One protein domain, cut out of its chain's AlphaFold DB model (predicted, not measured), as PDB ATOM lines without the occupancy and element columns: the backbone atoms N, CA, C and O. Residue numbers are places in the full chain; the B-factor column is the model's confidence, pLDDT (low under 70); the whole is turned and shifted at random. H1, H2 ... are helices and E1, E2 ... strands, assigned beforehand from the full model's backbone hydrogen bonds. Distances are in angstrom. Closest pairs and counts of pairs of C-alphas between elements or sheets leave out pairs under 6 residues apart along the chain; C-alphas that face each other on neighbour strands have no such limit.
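This is residues 130 to 199 of the 204 residues of an uncharacterized protein of Gossypium tomentosum (UniProt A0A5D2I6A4). Three hairpins are strung out one after another along an elongated outline: two helices side by side, H1 and H2, at one end, the two-stranded hairpin E1 and E2 in the middle, and a small two-stranded hairpin, E3 and E4, at the other end. The parts form no shared core, and E3 and E4 are apart from the helices and from E1. The printed part has 70 residues with two named helices and then four named strands, in the order H1, H2, E1, E2, E3, E4; its two sheets, E1 - E2 and E3 - E4, are each antiparallel, and the class is mixed, helices and strands. The whole is only just extended, close to loose, with a radius of gyration of the C-alphas of 17.1 A and spans of 50 by 26 by 16 A.

H1 is residues 130 to 141, 17.1 A from first to last C-alpha, and begins at C-alpha 130, (-53.404, -9.426, -34.923). H2 is residues 145 to 155, 15.5 A long. E1 is residues 164 to 167, 9.8 A long, with C-alpha 164 at (-39.254, -15.633, -12.840). E2 is residues 176 to 179, 9.9 A long. E3 is residues 186 to 188, and E4 is residues 191 to 193, ending at C-alpha 193, (-45.175, -30.955, -0.733).

H1 and H2 form a helical hairpin. They touch, and their closest C-alphas, those of Leu 136 and Gln 148, are 5.7 A apart. They run opposite ways at a shallow tilt of 26 degrees. In both helices every O i to N i+4 pair is within hydrogen-bond range. Between H2 and E1 the closest C-alphas, those of Tyr 153 and Phe 167, are 7.7 A apart. E1 and E2 form a hairpin, antiparallel at 161 degrees between their directions; N 176 and O 167 are 2.7 A apart and N 165 and O 178 are 2.8 A apart, within hydrogen-bond range. E2 and E3 are apart. E3 and E4 form a hairpin, antiparallel at 144 degrees, with N 191 and O 188 within hydrogen-bond range at 2.9 A.

The C-alphas farthest apart, those of Ala 141 and Gly 190, are 50.6 A apart. The printed part has no cut. The links H1 to H2 and E3 to E4 are tight, the other three are short, and no link is long. The mean pLDDT of the printed part is 83.1; it is under 70 at residue 130, residues 185 to 187 and residues 189 to 199.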
ATOM      1  N   SER A 130     -53.193 -10.691 -34.224       65.19
ATOM      2  CA  SER A 130     -53.404  -9.426 -34.923       65.19
ATOM      3  C   SER A 130     -54.428  -8.529 -34.219       65.19
ATOM      4  O   SER A 130     -54.098  -7.398 -33.880       65.19
ATOM      5  N   ASP A 131     -55.624  -9.035 -33.908       71.69
ATOM      6  CA  ASP A 131     -56.729  -8.209 -33.391       71.69
ATOM      7  C   ASP A 131     -56.425  -7.665 -31.984       71.69
ATOM      8  O   ASP A 131     -56.809  -6.556 -31.605       71.69
ATOM      9  N   HIS A 132     -55.662  -8.428 -31.197       77.56
ATOM     10  CA  HIS A 132     -55.214  -8.008 -29.872       77.56
ATOM     11  C   HIS A 132     -54.196  -6.858 -29.909       77.56
ATOM     12  O   HIS A 132     -54.098  -6.107 -28.930       77.56
ATOM     13  N   LEU A 133     -53.446  -6.701 -31.007       85.00
ATOM     14  CA  LEU A 133     -52.523  -5.577 -31.190       85.00
ATOM     15  C   LEU A 133     -53.293  -4.279 -31.440       85.00
ATOM     16  O   LEU A 133     -52.995  -3.283 -30.780       85.00
ATOM     17  N   ASP A 134     -54.331  -4.317 -32.275       91.44
ATOM     18  CA  ASP A 134     -55.163  -3.149 -32.591       91.44
ATOM     19  C   ASP A 134     -55.850  -2.587 -31.334       91.44
ATOM     20  O   ASP A 134     -55.850  -1.378 -31.082       91.44
ATOM     21  N   ILE A 135     -56.374  -3.472 -30.475       92.25
ATOM     22  CA  ILE A 135     -56.998  -3.084 -29.198       92.25
ATOM     23  C   ILE A 135     -55.974  -2.436 -28.254       92.25
ATOM     24  O   ILE A 135     -56.273  -1.434 -27.595       92.25
ATOM     25  N   LEU A 136     -54.757  -2.982 -28.179       91.25
ATOM     26  CA  LEU A 136     -53.690  -2.423 -27.348       91.25
ATOM     27  C   LEU A 136     -53.251  -1.041 -27.845       91.25
ATOM     28  O   LEU A 136     -53.021  -0.143 -27.030       91.25
ATOM     29  N   GLU A 137     -53.131  -0.860 -29.158       92.88
ATOM     30  CA  GLU A 137     -52.782   0.423 -29.769       92.88
ATOM     31  C   GLU A 137     -53.857   1.478 -29.509       92.88
ATOM     32  O   GLU A 137     -53.537   2.582 -29.059       92.88
ATOM     33  N   TRP A 138     -55.134   1.118 -29.664       95.12
ATOM     34  CA  TRP A 138     -56.245   1.991 -29.296       95.12
ATOM     35  C   TRP A 138     -56.195   2.379 -27.813       95.12
ATOM     36  O   TRP A 138     -56.334   3.556 -27.469       95.12
ATOM     37  N   ALA A 139     -55.932   1.423 -26.918       94.12
ATOM     38  CA  ALA A 139     -55.837   1.689 -25.485       94.12
ATOM     39  C   ALA A 139     -54.649   2.603 -25.129       94.12
ATOM     40  O   ALA A 139     -54.762   3.411 -24.201       94.12
ATOM     41  N   LYS A 140     -53.527   2.515 -25.857       92.38
ATOM     42  CA  LYS A 140     -52.376   3.428 -25.730       92.38
ATOM     43  C   LYS A 140     -52.720   4.833 -26.218       92.38
ATOM     44  O   LYS A 140     -52.509   5.790 -25.476       92.38
ATOM     45  N   ALA A 141     -53.327   4.952 -27.398       94.88
ATOM     46  CA  ALA A 141     -53.728   6.236 -27.977       94.88
ATOM     47  C   ALA A 141     -54.759   6.989 -27.116       94.88
ATOM     48  O   ALA A 141     -54.712   8.212 -27.015       94.88
ATOM     49  N   ASN A 142     -55.658   6.258 -26.453       94.38
ATOM     50  CA  ASN A 142     -56.713   6.825 -25.605       94.38
ATOM     51  C   ASN A 142     -56.348   6.863 -24.109       94.38
ATOM     52  O   ASN A 142     -57.183   7.208 -23.275       94.38
ATOM     53  N   ASN A 143     -55.111   6.507 -23.748       93.12
ATOM     54  CA  ASN A 143     -54.633   6.464 -22.365       93.12
ATOM     55  C   ASN A 143     -55.497   5.594 -21.416       93.12
ATOM     56  O   ASN A 143     -55.637   5.872 -20.223       93.12
ATOM     57  N   HIS A 144     -56.071   4.504 -21.933       95.50
ATOM     58  CA  HIS A 144     -56.823   3.520 -21.153       95.50
ATOM     59  C   HIS A 144     -55.881   2.507 -20.492       95.50
ATOM     60  O   HIS A 144     -55.702   1.386 -20.968       95.50
ATOM     61  N   GLY A 145     -55.287   2.898 -19.362       93.75
ATOM     62  CA  GLY A 145     -54.281   2.090 -18.668       93.75
ATOM     63  C   GLY A 145     -54.752   0.687 -18.262       93.75
ATOM     64  O   GLY A 145     -54.005  -0.271 -18.413       93.75
ATOM     65  N   SER A 146     -55.998   0.524 -17.806       93.44
ATOM     66  CA  SER A 146     -56.534  -0.791 -17.410       93.44
ATOM     67  C   SER A 146     -56.575  -1.791 -18.567       93.44
ATOM     68  O   SER A 146     -56.200  -2.949 -18.391       93.44
ATOM     69  N   LEU A 147     -56.988  -1.339 -19.753       93.25
ATOM     70  CA  LEU A 147     -57.001  -2.167 -20.956       93.25
ATOM     71  C   LEU A 147     -55.583  -2.487 -21.424       93.25
ATOM     72  O   LEU A 147     -55.308  -3.637 -21.742       93.25
ATOM     73  N   GLN A 148     -54.663  -1.517 -21.382       93.19
ATOM     74  CA  GLN A 148     -53.251  -1.767 -21.696       93.19
ATOM     75  C   GLN A 148     -52.659  -2.864 -20.800       93.19
ATOM     76  O   GLN A 148     -52.022  -3.782 -21.307       93.19
ATOM     77  N   ILE A 149     -52.929  -2.816 -19.489       93.88
ATOM     78  CA  ILE A 149     -52.476  -3.835 -18.530       93.88
ATOM     79  C   ILE A 149     -53.005  -5.214 -18.916       93.88
ATOM     80  O   ILE A 149     -52.252  -6.185 -18.913       93.88
ATOM     81  N   LEU A 150     -54.296  -5.300 -19.237       92.88
ATOM     82  CA  LEU A 150     -54.940  -6.557 -19.587       92.88
ATOM     83  C   LEU A 150     -54.341  -7.134 -20.876       92.88
ATOM     84  O   LEU A 150     -53.895  -8.277 -20.889       92.88
ATOM     85  N   CYS A 151     -54.259  -6.320 -21.927       90.44
ATOM     86  CA  CYS A 151     -53.691  -6.709 -23.211       90.44
ATOM     87  C   CYS A 151     -52.222  -7.146 -23.088       90.44
ATOM     88  O   CYS A 151     -51.857  -8.193 -23.614       90.44
ATOM     89  N   GLU A 152     -51.376  -6.395 -22.376       90.50
ATOM     90  CA  GLU A 152     -49.976  -6.785 -22.148       90.50
ATOM     91  C   GLU A 152     -49.888  -8.081 -21.322       90.50
ATOM     92  O   GLU A 152     -49.060  -8.937 -21.620       90.50
ATOM     93  N   TYR A 153     -50.765  -8.281 -20.330       91.12
ATOM     94  CA  TYR A 153     -50.797  -9.506 -19.527       91.12
ATOM     95  C   TYR A 153     -51.146 -10.752 -20.353       91.12
ATOM     96  O   TYR A 153     -50.455 -11.761 -20.237       91.12
ATOM     97  N   TYR A 154     -52.167 -10.688 -21.213       88.19
ATOM     98  CA  TYR A 154     -52.553 -11.826 -22.062       88.19
ATOM     99  C   TYR A 154     -51.496 -12.179 -23.116       88.19
ATOM    100  O   TYR A 154     -51.391 -13.333 -23.521       88.19
ATOM    101  N   ARG A 155     -50.658 -11.215 -23.514       84.81
ATOM    102  CA  ARG A 155     -49.518 -11.456 -24.410       84.81
ATOM    103  C   ARG A 155     -48.345 -12.150 -23.724       84.81
ATOM    104  O   ARG A 155     -47.463 -12.670 -24.412       84.81
ATOM    105  N   LEU A 156     -48.277 -12.124 -22.391       86.25
ATOM    106  CA  LEU A 156     -47.164 -12.729 -21.674       86.25
ATOM    107  C   LEU A 156     -47.285 -14.255 -21.660       86.25
ATOM    108  O   LEU A 156     -48.324 -14.799 -21.279       86.25
ATOM    109  N   PRO A 157     -46.200 -14.976 -21.987       84.56
ATOM    110  CA  PRO A 157     -46.195 -16.421 -21.866       84.56
ATOM    111  C   PRO A 157     -46.281 -16.828 -20.394       84.56
ATOM    112  O   PRO A 157     -45.713 -16.182 -19.505       84.56
ATOM    113  N   CYS A 158     -46.940 -17.958 -20.136       83.62
ATOM    114  CA  CYS A 158     -46.921 -18.562 -18.811       83.62
ATOM    115  C   CYS A 158     -45.472 -18.953 -18.457       83.62
ATOM    116  O   CYS A 158     -44.875 -19.758 -19.177       83.62
ATOM    117  N   PRO A 159     -44.887 -18.423 -17.366       87.75
ATOM    118  CA  PRO A 159     -43.499 -18.701 -17.027       87.75
ATOM    119  C   PRO A 159     -43.314 -20.165 -16.646       87.75
ATOM    120  O   PRO A 159     -44.169 -20.769 -15.989       87.75
ATOM    121  N   GLU A 160     -42.170 -20.738 -17.009       87.44
ATOM    122  CA  GLU A 160     -41.803 -22.092 -16.609       87.44
ATOM    123  C   GLU A 160     -41.681 -22.208 -15.086       87.44
ATOM    124  O   GLU A 160     -41.452 -21.237 -14.356       87.44
ATOM    125  N   ARG A 161     -41.857 -23.419 -14.574       86.81
ATOM    126  CA  ARG A 161     -41.795 -23.679 -13.138       86.81
ATOM    127  C   ARG A 161     -40.370 -23.447 -12.612       86.81
ATOM    128  O   ARG A 161     -39.416 -23.908 -13.219       86.81
ATOM    129  N   GLY A 162     -40.227 -22.723 -11.500       85.00
ATOM    130  CA  GLY A 162     -38.922 -22.303 -10.972       85.00
ATOM    131  C   GLY A 162     -38.322 -21.072 -11.664       85.00
ATOM    132  O   GLY A 162     -37.296 -20.568 -11.209       85.00
ATOM    133  N   SER A 163     -38.953 -20.561 -12.728       87.31
ATOM    134  CA  SER A 163     -38.529 -19.334 -13.403       87.31
ATOM    135  C   SER A 163     -39.230 -18.096 -12.836       87.31
ATOM    136  O   SER A 163     -40.223 -18.177 -12.102       87.31
ATOM    137  N   LYS A 164     -38.689 -16.931 -13.188       91.44
ATOM    138  CA  LYS A 164     -39.254 -15.633 -12.840       91.44
ATOM    139  C   LYS A 164     -39.677 -14.863 -14.084       91.44
ATOM    140  O   LYS A 164     -38.980 -14.875 -15.094       91.44
ATOM    141  N   LEU A 165     -40.799 -14.169 -13.975       92.25
ATOM    142  CA  LEU A 165     -41.361 -13.285 -14.982       92.25
ATOM    143  C   LEU A 165     -41.381 -11.867 -14.427       92.25
ATOM    144  O   LEU A 165     -41.858 -11.639 -13.317       92.25
ATOM    145  N   ARG A 166     -40.891 -10.909 -15.209       92.44
ATOM    146  CA  ARG A 166     -41.016  -9.491 -14.884       92.44
ATOM    147  C   ARG A 166     -42.050  -8.871 -15.809       92.44
ATOM    148  O   ARG A 166     -41.833  -8.813 -17.014       92.44
ATOM    149  N   PHE A 167     -43.147  -8.409 -15.234       92.62
ATOM    150  CA  PHE A 167     -44.211  -7.710 -15.933       92.62
ATOM    151  C   PHE A 167     -44.096  -6.212 -15.659       92.62
ATOM    152  O   PHE A 167     -43.924  -5.805 -14.515       92.62
ATOM    153  N   HIS A 168     -44.172  -5.379 -16.691       92.56
ATOM    154  CA  HIS A 168     -44.152  -3.926 -16.539       92.56
ATOM    155  C   HIS A 168     -45.429  -3.354 -17.163       92.56
ATOM    156  O   HIS A 168     -45.463  -3.153 -18.372       92.56
ATOM    157  N   PRO A 169     -46.493  -3.172 -16.357       85.44
ATOM    158  CA  PRO A 169     -47.835  -2.970 -16.891       85.44
ATOM    159  C   PRO A 169     -48.015  -1.638 -17.632       85.44
ATOM    160  O   PRO A 169     -48.683  -1.598 -18.657       85.44
ATOM    161  N   LEU A 170     -47.441  -0.556 -17.098       90.81
ATOM    162  CA  LEU A 170     -47.475   0.801 -17.653       90.81
ATOM    163  C   LEU A 170     -46.167   1.512 -17.295       90.81
ATOM    164  O   LEU A 170     -45.577   1.214 -16.258       90.81
ATOM    165  N   GLU A 171     -45.768   2.503 -18.092       86.94
ATOM    166  CA  GLU A 171     -44.504   3.242 -17.920       86.94
ATOM    167  C   GLU A 171     -44.386   3.943 -16.555       86.94
ATOM    168  O   GLU A 171     -43.313   4.002 -15.959       86.94
ATOM    169  N   HIS A 172     -45.505   4.435 -16.022       88.88
ATOM    170  CA  HIS A 172     -45.545   5.122 -14.732       88.88
ATOM    171  C   HIS A 172     -45.696   4.175 -13.530       88.88
ATOM    172  O   HIS A 172     -45.693   4.636 -12.389       88.88
ATOM    173  N   LEU A 173     -45.867   2.867 -13.755       89.88
ATOM    174  CA  LEU A 173     -46.049   1.879 -12.692       89.88
ATOM    175  C   LEU A 173     -44.779   1.064 -12.476       89.88
ATOM    176  O   LEU A 173     -44.052   0.733 -13.407       89.88
ATOM    177  N   HIS A 174     -44.524   0.672 -11.231       90.62
ATOM    178  CA  HIS A 174     -43.376  -0.178 -10.944       90.62
ATOM    179  C   HIS A 174     -43.507  -1.552 -11.622       90.62
ATOM    180  O   HIS A 174     -44.595  -2.134 -11.635       90.62
ATOM    181  N   PRO A 175     -42.403  -2.103 -12.165       93.25
ATOM    182  CA  PRO A 175     -42.384  -3.480 -12.628       93.25
ATOM    183  C   PRO A 175     -42.738  -4.452 -11.497       93.25
ATOM    184  O   PRO A 175     -42.245  -4.331 -10.376       93.25
ATOM    185  N   LEU A 176     -43.554  -5.444 -11.825       91.81
ATOM    186  CA  LEU A 176     -43.934  -6.556 -10.970       91.81
ATOM    187  C   LEU A 176     -43.050  -7.761 -11.301       91.81
ATOM    188  O   LEU A 176     -42.902  -8.131 -12.465       91.81
ATOM    189  N   GLU A 177     -42.468  -8.391 -10.283       92.88
ATOM    190  CA  GLU A 177     -41.726  -9.644 -10.429       92.88
ATOM    191  C   GLU A 177     -42.568 -10.786  -9.859       92.88
ATOM    192  O   GLU A 177     -42.917 -10.800  -8.680       92.88
ATOM    193  N   TYR A 178     -42.913 -11.739 -10.717       90.31
ATOM    194  CA  TYR A 178     -43.580 -12.973 -10.343       90.31
ATOM    195  C   TYR A 178     -42.584 -14.121 -10.429       90.31
ATOM    196  O   TYR A 178     -42.011 -14.383 -11.485       90.31
ATOM    197  N   GLN A 179     -42.398 -14.841  -9.330       90.00
ATOM    198  CA  GLN A 179     -41.607 -16.063  -9.312       90.00
ATOM    199  C   GLN A 179     -42.554 -17.255  -9.245       90.00
ATOM    200  O   GLN A 179     -43.287 -17.405  -8.268       90.00
ATOM    201  N   ARG A 180     -42.535 -18.116 -10.269       86.81
ATOM    202  CA  ARG A 180     -43.307 -19.361 -10.247       86.81
ATOM    203  C   ARG A 180     -42.558 -20.363  -9.367       86.81
ATOM    204  O   ARG A 180     -41.454 -20.760  -9.746       86.81
ATOM    205  N   PRO A 181     -43.114 -20.806  -8.225       83.44
ATOM    206  CA  PRO A 181     -42.428 -21.748  -7.350       83.44
ATOM    207  C   PRO A 181     -42.076 -23.033  -8.088       83.44
ATOM    208  O   PRO A 181     -42.838 -23.520  -8.933       83.44
ATOM    209  N   ASP A 182     -40.909 -23.573  -7.763       80.31
ATOM    210  CA  ASP A 182     -40.443 -24.812  -8.354       80.31
ATOM    211  C   ASP A 182     -41.261 -26.021  -7.856       80.31
ATOM    212  O   ASP A 182     -41.868 -25.971  -6.790       80.31
ATOM    213  N   GLU A 183     -41.269 -27.126  -8.605       71.81
ATOM    214  CA  GLU A 183     -42.103 -28.322  -8.349       71.81
ATOM    215  C   GLU A 183     -41.904 -28.909  -6.951       71.81
ATOM    216  O   GLU A 183     -42.805 -29.505  -6.368       71.81
ATOM    217  N   LYS A 184     -40.709 -28.682  -6.419       70.25
ATOM    218  CA  LYS A 184     -40.172 -29.284  -5.212       70.25
ATOM    219  C   LYS A 184     -40.200 -28.363  -3.989       70.25
ATOM    220  O   LYS A 184     -39.738 -28.783  -2.935       70.25
ATOM    221  N   VAL A 185     -40.688 -27.120  -4.099       62.44
ATOM    222  CA  VAL A 185     -40.500 -26.099  -3.043       62.44
ATOM    223  C   VAL A 185     -41.802 -25.401  -2.647       62.44
ATOM    224  O   VAL A 185     -41.881 -24.175  -2.619       62.44
ATOM    225  N   LEU A 186     -42.841 -26.160  -2.297       67.94
ATOM    226  CA  LEU A 186     -43.903 -25.626  -1.441       67.94
ATOM    227  C   LEU A 186     -43.687 -26.146  -0.020       67.94
ATOM    228  O   LEU A 186     -44.082 -27.260   0.319       67.94
ATOM    229  N   HIS A 187     -43.025 -25.334   0.805       61.12
ATOM    230  CA  HIS A 187     -42.923 -25.569   2.242       61.12
ATOM    231  C   HIS A 187     -44.168 -24.997   2.916       61.12
ATOM    232  O   HIS A 187     -44.234 -23.807   3.219       61.12
ATOM    233  N   ILE A 188     -45.174 -25.839   3.136       70.31
ATOM    234  CA  ILE A 188     -46.371 -25.464   3.891       70.31
ATOM    235  C   ILE A 188     -46.249 -26.105   5.274       70.31
ATOM    236  O   ILE A 188     -46.155 -27.323   5.393       70.31
ATOM    237  N   ALA A 189     -46.217 -25.275   6.322       66.81
ATOM    238  CA  ALA A 189     -46.269 -25.689   7.732       66.81
ATOM    239  C   ALA A 189     -45.288 -26.820   8.132       66.81
ATOM    240  O   ALA A 189     -45.646 -27.732   8.872       66.81
ATOM    241  N   GLY A 190     -44.044 -26.773   7.638       66.06
ATOM    242  CA  GLY A 190     -43.010 -27.770   7.950       66.06
ATOM    243  C   GLY A 190     -43.052 -29.042   7.095       66.06
ATOM    244  O   GLY A 190     -42.216 -29.921   7.287       66.06
ATOM    245  N   SER A 191     -43.971 -29.129   6.130       64.12
ATOM    246  CA  SER A 191     -44.034 -30.206   5.143       64.12
ATOM    247  C   SER A 191     -43.620 -29.696   3.763       64.12
ATOM    248  O   SER A 191     -44.103 -28.661   3.296       64.12
ATOM    249  N   THR A 192     -42.708 -30.414   3.112       68.88
ATOM    250  CA  THR A 192     -42.345 -30.185   1.709       68.88
ATOM    251  C   THR A 192     -43.317 -30.979   0.850       68.88
ATOM    252  O   THR A 192     -43.253 -32.206   0.817       68.88
ATOM    253  N   ILE A 193     -44.240 -30.294   0.180       67.19
ATOM    254  CA  ILE A 193     -45.175 -30.955  -0.733       67.19
ATOM    255  C   ILE A 193     -44.490 -31.074  -2.092       67.19
ATOM    256  O   ILE A 193     -44.231 -30.069  -2.752       67.19
ATOM    257  N   ASP A 194     -44.194 -32.309  -2.498       63.69
ATOM    258  CA  ASP A 194     -43.785 -32.608  -3.868       63.69
ATOM    259  C   ASP A 194     -45.023 -32.584  -4.767       63.69
ATOM    260  O   ASP A 194     -45.925 -33.418  -4.636       63.69
ATOM    261  N   LEU A 195     -45.072 -31.617  -5.682       67.25
ATOM    262  CA  LEU A 195     -46.197 -31.441  -6.593       67.25
ATOM    263  C   LEU A 195     -46.343 -32.603  -7.590       67.25
ATOM    264  O   LEU A 195     -47.439 -32.777  -8.122       67.25
ATOM    265  N   ARG A 196     -45.319 -33.455  -7.784       59.72
ATOM    266  CA  ARG A 196     -45.457 -34.701  -8.571       59.72
ATOM    267  C   ARG A 196     -46.360 -35.737  -7.926       59.72
ATOM    268  O   ARG A 196     -46.917 -36.580  -8.625       59.72
ATOM    269  N   SER A 197     -46.534 -35.665  -6.610       57.78
ATOM    270  CA  SER A 197     -47.444 -36.541  -5.865       57.78
ATOM    271  C   SER A 197     -48.914 -36.235  -6.171       57.78
ATOM    272  O   SER A 197     -49.781 -37.087  -5.983       57.78
ATOM    273  N   CYS A 198     -49.210 -35.017  -6.637       53.97
ATOM    274  CA  CYS A 198     -50.556 -34.584  -6.981       53.97
ATOM    275  C   CYS A 198     -50.909 -35.037  -8.401       53.97
ATOM    276  O   CYS A 198     -50.855 -34.265  -9.356       53.97
ATOM    277  N   SER A 199     -51.318 -36.298  -8.553       56.19
ATOM    278  CA  SER A 199     -51.999 -36.727  -9.774       56.19
ATOM    279  C   SER A 199     -53.369 -36.047  -9.841       56.19
ATOM    280  O   SER A 199     -54.294 -36.456  -9.136       56.19
TER     281      SER A 199